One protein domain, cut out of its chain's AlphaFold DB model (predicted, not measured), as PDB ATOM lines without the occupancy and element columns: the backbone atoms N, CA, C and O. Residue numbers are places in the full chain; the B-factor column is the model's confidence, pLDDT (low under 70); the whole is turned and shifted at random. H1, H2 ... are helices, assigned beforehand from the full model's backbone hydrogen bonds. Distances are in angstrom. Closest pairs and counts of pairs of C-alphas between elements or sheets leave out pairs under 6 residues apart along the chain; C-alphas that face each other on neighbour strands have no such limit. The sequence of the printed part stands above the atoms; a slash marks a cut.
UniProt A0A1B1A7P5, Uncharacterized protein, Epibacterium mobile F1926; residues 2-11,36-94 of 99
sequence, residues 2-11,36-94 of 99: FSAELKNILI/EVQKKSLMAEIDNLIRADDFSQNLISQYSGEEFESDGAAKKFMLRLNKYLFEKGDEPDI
ATOM      1  N   PHE A   2     270.917 -77.172  64.710       87.00
ATOM      2  CA  PHE A   2     271.810 -76.182  64.088       87.00
ATOM      3  C   PHE A   2     271.463 -75.905  62.623       87.00
ATOM      4  O   PHE A   2     271.140 -76.838  61.871       87.00
ATOM      5  N   SER A   3     271.598 -74.641  62.224       90.00
ATOM      6  CA  SER A   3     271.576 -74.195  60.833       90.00
ATOM      7  C   SER A   3     272.705 -74.828  60.015       90.00
ATOM      8  O   SER A   3     273.651 -75.421  60.545       90.00
ATOM      9  N   ALA A   4     272.596 -74.736  58.688       88.56
ATOM     10  CA  ALA A   4     273.655 -75.201  57.798       88.56
ATOM     11  C   ALA A   4     274.929 -74.363  57.983       88.56
ATOM     12  O   ALA A   4     276.030 -74.904  58.008       88.56
ATOM     13  N   GLU A   5     274.773 -73.057  58.178       88.12
ATOM     14  CA  GLU A   5     275.862 -72.123  58.405       88.12
ATOM     15  C   GLU A   5     276.594 -72.407  59.720       88.12
ATOM     16  O   GLU A   5     277.824 -72.440  59.728       88.12
ATOM     17  N   LEU A   6     275.864 -72.674  60.811       89.12
ATOM     18  CA  LEU A   6     276.479 -73.009  62.094       89.12
ATOM     19  C   LEU A   6     277.232 -74.336  61.998       89.12
ATOM     20  O   LEU A   6     278.362 -74.433  62.463       89.12
ATOM     21  N   LYS A   7     276.662 -75.341  61.323       89.69
ATOM     22  CA  LYS A   7     277.370 -76.604  61.062       89.69
ATOM     23  C   LYS A   7     278.649 -76.386  60.259       89.69
ATOM     24  O   LYS A   7     279.669 -76.950  60.623       89.69
ATOM     25  N   ASN A   8     278.617 -75.564  59.212       87.44
ATOM     26  CA  ASN A   8     279.808 -75.280  58.410       87.44
ATOM     27  C   ASN A   8     280.889 -74.576  59.233       87.44
ATOM     28  O   ASN A   8     282.052 -74.943  59.146       87.44
ATOM     29  N   ILE A   9     280.511 -73.623  60.085       85.12
ATOM     30  CA  ILE A   9     281.450 -72.980  61.009       85.12
ATOM     31  C   ILE A   9     282.047 -73.990  61.986       85.12
ATOM     32  O   ILE A   9     283.257 -73.989  62.198       85.12
ATOM     33  N   LEU A  10     281.210 -74.849  62.567       86.06
ATOM     34  CA  LEU A  10     281.663 -75.900  63.468       86.06
ATOM     35  C   LEU A  10     282.551 -76.911  62.748       86.06
ATOM     36  O   LEU A  10     283.452 -77.421  63.371       86.06
ATOM     37  N   ILE A  11     282.367 -77.187  61.462       83.50
ATOM     38  CA  ILE A  11     283.264 -78.078  60.710       83.50
ATOM     39  C   ILE A  11     284.580 -77.370  60.368       83.50
ATOM     40  O   ILE A  11     285.649 -77.979  60.362       83.50
ATOM     41  N   GLU A  36     277.305 -59.523  56.294       83.62
ATOM     42  CA  GLU A  36     276.896 -58.996  57.605       83.62
ATOM     43  C   GLU A  36     275.537 -59.524  58.090       83.62
ATOM     44  O   GLU A  36     275.339 -59.708  59.288       83.62
ATOM     45  N   VAL A  37     274.601 -59.815  57.179       86.88
ATOM     46  CA  VAL A  37     273.303 -60.405  57.545       86.88
ATOM     47  C   VAL A  37     273.493 -61.842  58.026       86.88
ATOM     48  O   VAL A  37     272.953 -62.211  59.064       86.88
ATOM     49  N   GLN A  38     274.296 -62.639  57.320       87.25
ATOM     50  CA  GLN A  38     274.594 -64.020  57.698       87.25
ATOM     51  C   GLN A  38     275.330 -64.089  59.038       87.25
ATOM     52  O   GLN A  38     274.955 -64.893  59.888       87.25
ATOM     53  N   LYS A  39     276.317 -63.211  59.260       85.06
ATOM     54  CA  LYS A  39     277.014 -63.110  60.551       85.06
ATOM     55  C   LYS A  39     276.051 -62.792  61.688       85.06
ATOM     56  O   LYS A  39     276.050 -63.503  62.683       85.06
ATOM     57  N   LYS A  40     275.184 -61.785  61.527       86.25
ATOM     58  CA  LYS A  40     274.189 -61.425  62.553       86.25
ATOM     59  C   LYS A  40     273.213 -62.560  62.847       86.25
ATOM     60  O   LYS A  40     272.914 -62.805  64.012       86.25
ATOM     61  N   SER A  41     272.738 -63.263  61.818       89.31
ATOM     62  CA  SER A  41     271.863 -64.426  61.997       89.31
ATOM     63  C   SER A  41     272.554 -65.549  62.769       89.31
ATOM     64  O   SER A  41     271.955 -66.114  63.678       89.31
ATOM     65  N   LEU A  42     273.820 -65.831  62.457       89.50
ATOM     66  CA  LEU A  42     274.630 -66.826  63.161       89.50
ATOM     67  C   LEU A  42     274.908 -66.445  64.612       89.50
ATOM     68  O   LEU A  42     274.784 -67.285  65.496       89.50
ATOM     69  N   MET A  43     275.252 -65.181  64.864       88.19
ATOM     70  CA  MET A  43     275.457 -64.680  66.222       88.19
ATOM     71  C   MET A  43     274.183 -64.843  67.055       88.19
ATOM     72  O   MET A  43     274.227 -65.396  68.149       88.19
ATOM     73  N   ALA A  44     273.030 -64.448  66.503       89.50
ATOM     74  CA  ALA A  44     271.742 -64.601  67.173       89.50
ATOM     75  C   ALA A  44     271.378 -66.076  67.419       89.50
ATOM     76  O   ALA A  44     270.824 -66.406  68.466       89.50
ATOM     77  N   GLU A  45     271.684 -66.972  66.476       92.56
ATOM     78  CA  GLU A  45     271.504 -68.414  66.667       92.56
ATOM     79  C   GLU A  45     272.369 -68.931  67.823       92.56
ATOM     80  O   GLU A  45     271.843 -69.581  68.726       92.56
ATOM     81  N   ILE A  46     273.665 -68.608  67.836       90.25
ATOM     82  CA  ILE A  46     274.596 -69.039  68.885       90.25
ATOM     83  C   ILE A  46     274.184 -68.471  70.250       90.25
ATOM     84  O   ILE A  46     274.139 -69.220  71.225       90.25
ATOM     85  N   ASP A  47     273.816 -67.190  70.330       89.50
ATOM     86  CA  ASP A  47     273.323 -66.567  71.563       89.50
ATOM     87  C   ASP A  47     272.072 -67.268  72.100       89.50
ATOM     88  O   ASP A  47     271.976 -67.549  73.297       89.50
ATOM     89  N   ASN A  48     271.116 -67.589  71.225       90.69
ATOM     90  CA  ASN A  48     269.904 -68.298  71.624       90.69
ATOM     91  C   ASN A  48     270.217 -69.705  72.144       90.69
ATOM     92  O   ASN A  48     269.667 -70.099  73.169       90.69
ATOM     93  N   LEU A  49     271.127 -70.432  71.489       91.38
ATOM     94  CA  LEU A  49     271.576 -71.753  71.937       91.38
ATOM     95  C   LEU A  49     272.239 -71.683  73.323       91.38
ATOM     96  O   LEU A  49     271.932 -72.496  74.189       91.38
ATOM     97  N   ILE A  50     273.096 -70.683  73.559       89.38
ATOM     98  CA  ILE A  50     273.785 -70.448  74.844       89.38
ATOM     99  C   ILE A  50     272.809 -70.093  75.967       89.38
ATOM    100  O   ILE A  50     272.970 -70.585  77.085       89.38
ATOM    101  N   ARG A  51     271.812 -69.243  75.694       87.88
ATOM    102  CA  ARG A  51     270.809 -68.822  76.689       87.88
ATOM    103  C   ARG A  51     269.811 -69.923  77.025       87.88
ATOM    104  O   ARG A  51     269.399 -70.025  78.174       87.88
ATOM    105  N   ALA A  52     269.416 -70.713  76.029       89.25
ATOM    106  CA  ALA A  52     268.472 -71.810  76.205       89.25
ATOM    107  C   ALA A  52     269.122 -73.091  76.753       89.25
ATOM    108  O   ALA A  52     268.393 -74.016  77.098       89.25
ATOM    109  N   ASP A  53     270.459 -73.146  76.807       86.12
ATOM    110  CA  ASP A  53     271.222 -74.372  77.079       86.12
ATOM    111  C   ASP A  53     270.827 -75.511  76.106       86.12
ATOM    112  O   ASP A  53     270.788 -76.687  76.456       86.12
ATOM    113  N   ASP A  54     270.489 -75.148  74.857       88.19
ATOM    114  CA  ASP A  54     269.907 -76.042  73.836       88.19
ATOM    115  C   ASP A  54     270.986 -76.703  72.959       88.19
ATOM    116  O   ASP A  54     270.921 -76.743  71.726       88.19
ATOM    117  N   PHE A  55     272.045 -77.192  73.599       88.19
ATOM    118  CA  PHE A  55     273.071 -78.028  72.981       88.19
ATOM    119  C   PHE A  55     273.792 -78.854  74.047       88.19
ATOM    120  O   PHE A  55     273.719 -78.571  75.235       88.19
ATOM    121  N   SER A  56     274.522 -79.875  73.607       89.56
ATOM    122  CA  SER A  56     275.403 -80.664  74.467       89.56
ATOM    123  C   SER A  56     276.801 -80.729  73.879       89.56
ATOM    124  O   SER A  56     276.991 -80.542  72.672       89.56
ATOM    125  N   GLN A  57     277.775 -81.073  74.715       89.06
ATOM    126  CA  GLN A  57     279.142 -81.328  74.288       89.06
ATOM    127  C   GLN A  57     279.204 -82.326  73.131       89.06
ATOM    128  O   GLN A  57     279.896 -82.079  72.152       89.06
ATOM    129  N   ASN A  58     278.399 -83.394  73.181       89.81
ATOM    130  CA  ASN A  58     278.408 -84.457  72.179       89.81
ATOM    131  C   ASN A  58     277.937 -83.931  70.821       89.81
ATOM    132  O   ASN A  58     278.467 -84.319  69.782       89.81
ATOM    133  N   LEU A  59     276.940 -83.041  70.836       89.00
ATOM    134  CA  LEU A  59     276.411 -82.432  69.624       89.00
ATOM    135  C   LEU A  59     277.436 -81.492  68.986       89.00
ATOM    136  O   LEU A  59     277.605 -81.519  67.770       89.00
ATOM    137  N   ILE A  60     278.129 -80.681  69.791       87.94
ATOM    138  CA  ILE A  60     279.190 -79.805  69.281       87.94
ATOM    139  C   ILE A  60     280.351 -80.654  68.752       87.94
ATOM    140  O   ILE A  60     280.734 -80.472  67.600       87.94
ATOM    141  N   SER A  61     280.815 -81.644  69.520       86.75
ATOM    142  CA  SER A  61     281.870 -82.586  69.129       86.75
ATOM    143  C   SER A  61     281.593 -83.295  67.809       86.75
ATOM    144  O   SER A  61     282.496 -83.463  66.995       86.75
ATOM    145  N   GLN A  62     280.340 -83.685  67.556       88.88
ATOM    146  CA  GLN A  62     279.961 -84.350  66.311       88.88
ATOM    147  C   GLN A  62     280.248 -83.492  65.072       88.88
ATOM    148  O   GLN A  62     280.644 -84.028  64.037       88.88
ATOM    149  N   TYR A  63     280.015 -82.182  65.154       85.38
ATOM    150  CA  TYR A  63     280.256 -81.274  64.033       85.38
ATOM    151  C   TYR A  63     281.679 -80.735  64.024       85.38
ATOM    152  O   TYR A  63     282.228 -80.503  62.951       85.38
ATOM    153  N   SER A  64     282.260 -80.555  65.206       82.81
ATOM    154  CA  SER A  64     283.538 -79.890  65.377       82.81
ATOM    155  C   SER A  64     284.746 -80.817  65.307       82.81
ATOM    156  O   SER A  64     285.869 -80.359  65.105       82.81
ATOM    157  N   GLY A  65     284.539 -82.119  65.493       79.88
ATOM    158  CA  GLY A  65     285.624 -83.088  65.615       79.88
ATOM    159  C   GLY A  65     286.484 -82.911  66.873       79.88
ATOM    160  O   GLY A  65     287.453 -83.647  67.030       79.88
ATOM    161  N   GLU A  66     286.151 -81.967  67.761       79.69
ATOM    162  CA  GLU A  66     286.804 -81.800  69.062       79.69
ATOM    163  C   GLU A  66     286.066 -82.582  70.136       79.69
ATOM    164  O   GLU A  66     284.841 -82.560  70.200       79.69
ATOM    165  N   GLU A  67     286.808 -83.217  71.034       84.56
ATOM    166  CA  GLU A  67     286.243 -83.827  72.233       84.56
ATOM    167  C   GLU A  67     286.217 -82.793  73.360       84.56
ATOM    168  O   GLU A  67     287.257 -82.391  73.881       84.56
ATOM    169  N   PHE A  68     285.019 -82.347  73.738       84.69
ATOM    170  CA  PHE A  68     284.840 -81.475  74.895       84.69
ATOM    171  C   PHE A  68     284.680 -82.318  76.164       84.69
ATOM    172  O   PHE A  68     283.966 -83.318  76.175       84.69
ATOM    173  N   GLU A  69     285.328 -81.891  77.250       85.62
ATOM    174  CA  GLU A  69     285.316 -82.606  78.538       85.62
ATOM    175  C   GLU A  69     284.016 -82.412  79.341       85.62
ATOM    176  O   GLU A  69     283.731 -83.174  80.265       85.62
ATOM    177  N   SER A  70     283.262 -81.347  79.050       88.25
ATOM    178  CA  SER A  70     281.966 -81.051  79.678       88.25
ATOM    179  C   SER A  70     281.092 -80.160  78.785       88.25
ATOM    180  O   SER A  70     281.608 -79.410  77.948       88.25
ATOM    181  N   ASP A  71     279.780 -80.125  79.048       87.50
ATOM    182  CA  ASP A  71     278.867 -79.131  78.454       87.50
ATOM    183  C   ASP A  71     279.335 -77.692  78.749       87.50
ATOM    184  O   ASP A  71     279.247 -76.808  77.899       87.50
ATOM    185  N   GLY A  72     279.951 -77.462  79.914       86.75
ATOM    186  CA  GLY A  72     280.567 -76.179  80.256       86.75
ATOM    187  C   GLY A  72     281.761 -75.811  79.363       86.75
ATOM    188  O   GLY A  72     281.937 -74.638  79.026       86.75
ATOM    189  N   ALA A  73     282.573 -76.787  78.946       84.50
ATOM    190  CA  ALA A  73     283.654 -76.568  77.983       84.50
ATOM    191  C   ALA A  73     283.097 -76.250  76.587       84.50
ATOM    192  O   ALA A  73     283.542 -75.285  75.961       84.50
ATOM    193  N   ALA A  74     282.066 -76.977  76.151       86.50
ATOM    194  CA  ALA A  74     281.368 -76.710  74.894       86.50
ATOM    195  C   ALA A  74     280.699 -75.321  74.885       86.50
ATOM    196  O   ALA A  74     280.781 -74.591  73.898       86.50
ATOM    197  N   LYS A  75     280.115 -74.886  76.010       89.06
ATOM    198  CA  LYS A  75     279.541 -73.539  76.157       89.06
ATOM    199  C   LYS A  75     280.595 -72.441  76.049       89.06
ATOM    200  O   LYS A  75     280.384 -71.457  75.343       89.06
ATOM    201  N   LYS A  76     281.756 -72.613  76.692       85.50
ATOM    202  CA  LYS A  76     282.889 -71.675  76.560       85.50
ATOM    203  C   LYS A  76     283.382 -71.579  75.120       85.50
ATOM    204  O   LYS A  76     283.711 -70.487  74.665       85.50
ATOM    205  N   PHE A  77     283.417 -72.702  74.411       84.81
ATOM    206  CA  PHE A  77     283.740 -72.730  72.993       84.81
ATOM    207  C   PHE A  77     282.714 -71.950  72.159       84.81
ATOM    208  O   PHE A  77     283.101 -71.049  71.420       84.81
ATOM    209  N   MET A  78     281.413 -72.198  72.343       87.19
ATOM    210  CA  MET A  78     280.348 -71.476  71.631       87.19
ATOM    211  C   MET A  78     280.372 -69.965  71.906       87.19
ATOM    212  O   MET A  78     280.175 -69.169  70.990       87.19
ATOM    213  N   LEU A  79     280.700 -69.544  73.133       86.12
ATOM    214  CA  LEU A  79     280.910 -68.129  73.471       86.12
ATOM    215  C   LEU A  79     282.083 -67.514  72.693       86.12
ATOM    216  O   LEU A  79     281.959 -66.417  72.146       86.12
ATOM    217  N   ARG A  80     283.218 -68.220  72.601       81.19
ATOM    218  CA  ARG A  80     284.357 -67.768  71.785       81.19
ATOM    219  C   ARG A  80     284.016 -67.727  70.312       81.19
ATOM    220  O   ARG A  80     284.443 -66.806  69.627       81.19
ATOM    221  N   LEU A  81     283.236 -68.692  69.839       82.69
ATOM    222  CA  LEU A  81     282.786 -68.730  68.462       82.69
ATOM    223  C   LEU A  81     281.895 -67.530  68.130       82.69
ATOM    224  O   LEU A  81     282.064 -66.903  67.086       82.69
ATOM    225  N   ASN A  82     280.999 -67.162  69.043       84.50
ATOM    226  CA  ASN A  82     280.184 -65.966  68.885       84.50
ATOM    227  C   ASN A  82     281.051 -64.695  68.840       84.50
ATOM    228  O   ASN A  82     280.914 -63.867  67.942       84.50
ATOM    229  N   LYS A  83     282.035 -64.598  69.746       78.00
ATOM    230  CA  LYS A  83     283.050 -63.531  69.743       78.00
ATOM    231  C   LYS A  83     283.985 -63.579  68.526       78.00
ATOM    232  O   LYS A  83     284.633 -62.596  68.209       78.00
ATOM    233  N   TYR A  84     284.086 -64.690  67.816       75.62
ATOM    234  CA  TYR A  84     284.900 -64.777  66.608       75.62
ATOM    235  C   TYR A  84     284.189 -64.220  65.375       75.62
ATOM    236  O   TYR A  84     284.802 -63.563  64.535       75.62
ATOM    237  N   LEU A  85     282.869 -64.409  65.286       76.12
ATOM    238  CA  LEU A  85     282.035 -63.835  64.219       76.12
ATOM    239  C   LEU A  85     281.974 -62.301  64.251       76.12
ATOM    240  O   LEU A  85     281.457 -61.658  63.338       76.12
ATOM    241  N   PHE A  86     282.540 -61.737  65.307       71.44
ATOM    242  CA  PHE A  86     282.388 -60.385  65.765       71.44
ATOM    243  C   PHE A  86     283.407 -59.377  65.187       71.44
ATOM    244  O   PHE A  86     283.184 -58.180  65.315       71.44
ATOM    245  N   GLU A  87     284.474 -59.795  64.486       58.88
ATOM    246  CA  GLU A  87     285.591 -58.912  64.052       58.88
ATOM    247  C   GLU A  87     285.231 -57.719  63.114       58.88
ATOM    248  O   GLU A  87     286.125 -57.023  62.627       58.88
ATOM    249  N   LYS A  88     283.944 -57.410  62.876       46.84
ATOM    250  CA  LYS A  88     283.478 -56.133  62.290       46.84
ATOM    251  C   LYS A  88     282.282 -55.440  62.997       46.84
ATOM    252  O   LYS A  88     281.772 -54.471  62.437       46.84
ATOM    253  N   GLY A  89     281.826 -55.890  64.175       43.41
ATOM    254  CA  GLY A  89     280.707 -55.293  64.953       43.41
ATOM    255  C   GLY A  89     281.142 -54.624  66.275       43.41
ATOM    256  O   GLY A  89     282.341 -54.428  66.426       43.41
ATOM    257  N   ASP A  90     280.209 -54.317  67.214       44.62
ATOM    258  CA  ASP A  90     280.411 -53.897  68.647       44.62
ATOM    259  C   ASP A  90     280.327 -55.050  69.696       44.62
ATOM    260  O   ASP A  90     279.390 -55.849  69.634       44.62
ATOM    261  N   GLU A  91     281.326 -55.182  70.599       49.09
ATOM    262  CA  GLU A  91     281.653 -56.444  71.316       49.09
ATOM    263  C   GLU A  91     280.457 -56.946  72.125       49.09
ATOM    264  O   GLU A  91     279.910 -56.165  72.905       49.09
ATOM    265  N   PRO A  92     280.015 -58.213  71.965       49.69
ATOM    266  CA  PRO A  92     278.944 -58.731  72.796       49.69
ATOM    267  C   PRO A  92     279.425 -58.753  74.244       49.69
ATOM    268  O   PRO A  92     280.475 -59.325  74.548       49.69
ATOM    269  N   ASP A  93     278.659 -58.117  75.128       53.66
ATOM    270  CA  ASP A  93     278.981 -58.054  76.548       53.66
ATOM    271  C   ASP A  93     278.897 -59.458  77.159       53.66
ATOM    272  O   ASP A  93     277.827 -60.005  77.424       53.66
ATOM    273  N   ILE A  94     280.062 -60.079  77.347       48.34
ATOM    274  CA  ILE A  94     280.178 -61.427  77.907       48.34
ATOM    275  C   ILE A  94     279.868 -61.475  79.411       48.34
ATOM    276  O   ILE A  94     279.729 -62.569  79.963       48.34
TER     277      ILE A  94
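This is residues 2 to 11 and 36 to 94 of the 99 residues of an uncharacterized protein of Epibacterium mobile F1926 (UniProt A0A1B1A7P5). Two longer helices, H2 and H4, lie side by side and run opposite ways, and two short helices, H1 and H3, stand toward one side of this pair. H3 meets the first residues of H4, the two spreading from there like a V, and H1 crosses from near H2 to the last residues of H3; beyond H4 a tail, residues 85 to 94, loops and folds back. The printed part has 69 residues with four named helices, in the order H1, H2, H3, H4, and no named strand; the class is all helix. The whole is compact, with a radius of gyration of the C-alphas of 11.5 A, and spans 31 by 24 by 19 A along its three main axes.

The printed part begins at Phe 2. H1 takes residues 4 to 11, from C-alpha 4 at (273.655, -75.201, 57.798). After the cut comes H2, residues 36 to 52, the longest helix by residues, 24.1 A from first to last C-alpha; its C-alpha 36 is at (276.896, -58.996, 57.605). H3 takes residues 57 to 64. H4, residues 71 to 84, measures 19.6 A and ends with C-alpha 84 at (284.900, -64.777, 66.608).

H2 and H4 touch, H2 with residues 43 to 50 alone. Their closest C-alphas, those of Met 43 and Asn 82, are 5.6 A apart, and their lines stand at a shallow tilt of 22 degrees, opposite ways. H3 touches H4, which takes part with residues 71 to 74 alone. The closest C-alphas there, of Gln 57 and Asp 71, are 4.7 A apart, at a steep tilt of 41 degrees, the same way. H1 touches H3, with the C-alphas of Leu 10 and Ser 64 closest at 4.8 A, and is about perpendicular to it at 90 degrees. H1 and H2 are close but not clearly touching: the closest C-alphas, of Leu 6 and Leu 42, are 6.5 A apart, with the lines about perpendicular at 76 degrees. H1 and H4 are apart, and so are H2 and H3. The helix packing is mostly crossed, but only just: of the 3 touching pairs, 1 is at a shallow tilt. In H1, H2 and H4 every O i to N i+4 pair is within hydrogen-bond range; in H3 it is 3 of 4.

The two C-alphas farthest apart, those of Val 37 and Glu 69, are 32.8 A apart. Residues 12 to 35 are cut out, with 20.4 A from C-alpha 11 to C-alpha 36 across the cut. The link from H2 to H3 is tight, and that from H3 to H4 is short; no link printed whole is long. The mean pLDDT of the printed part is 82.0, and residues 87 to 94 are under 70, where the model's confidence is low.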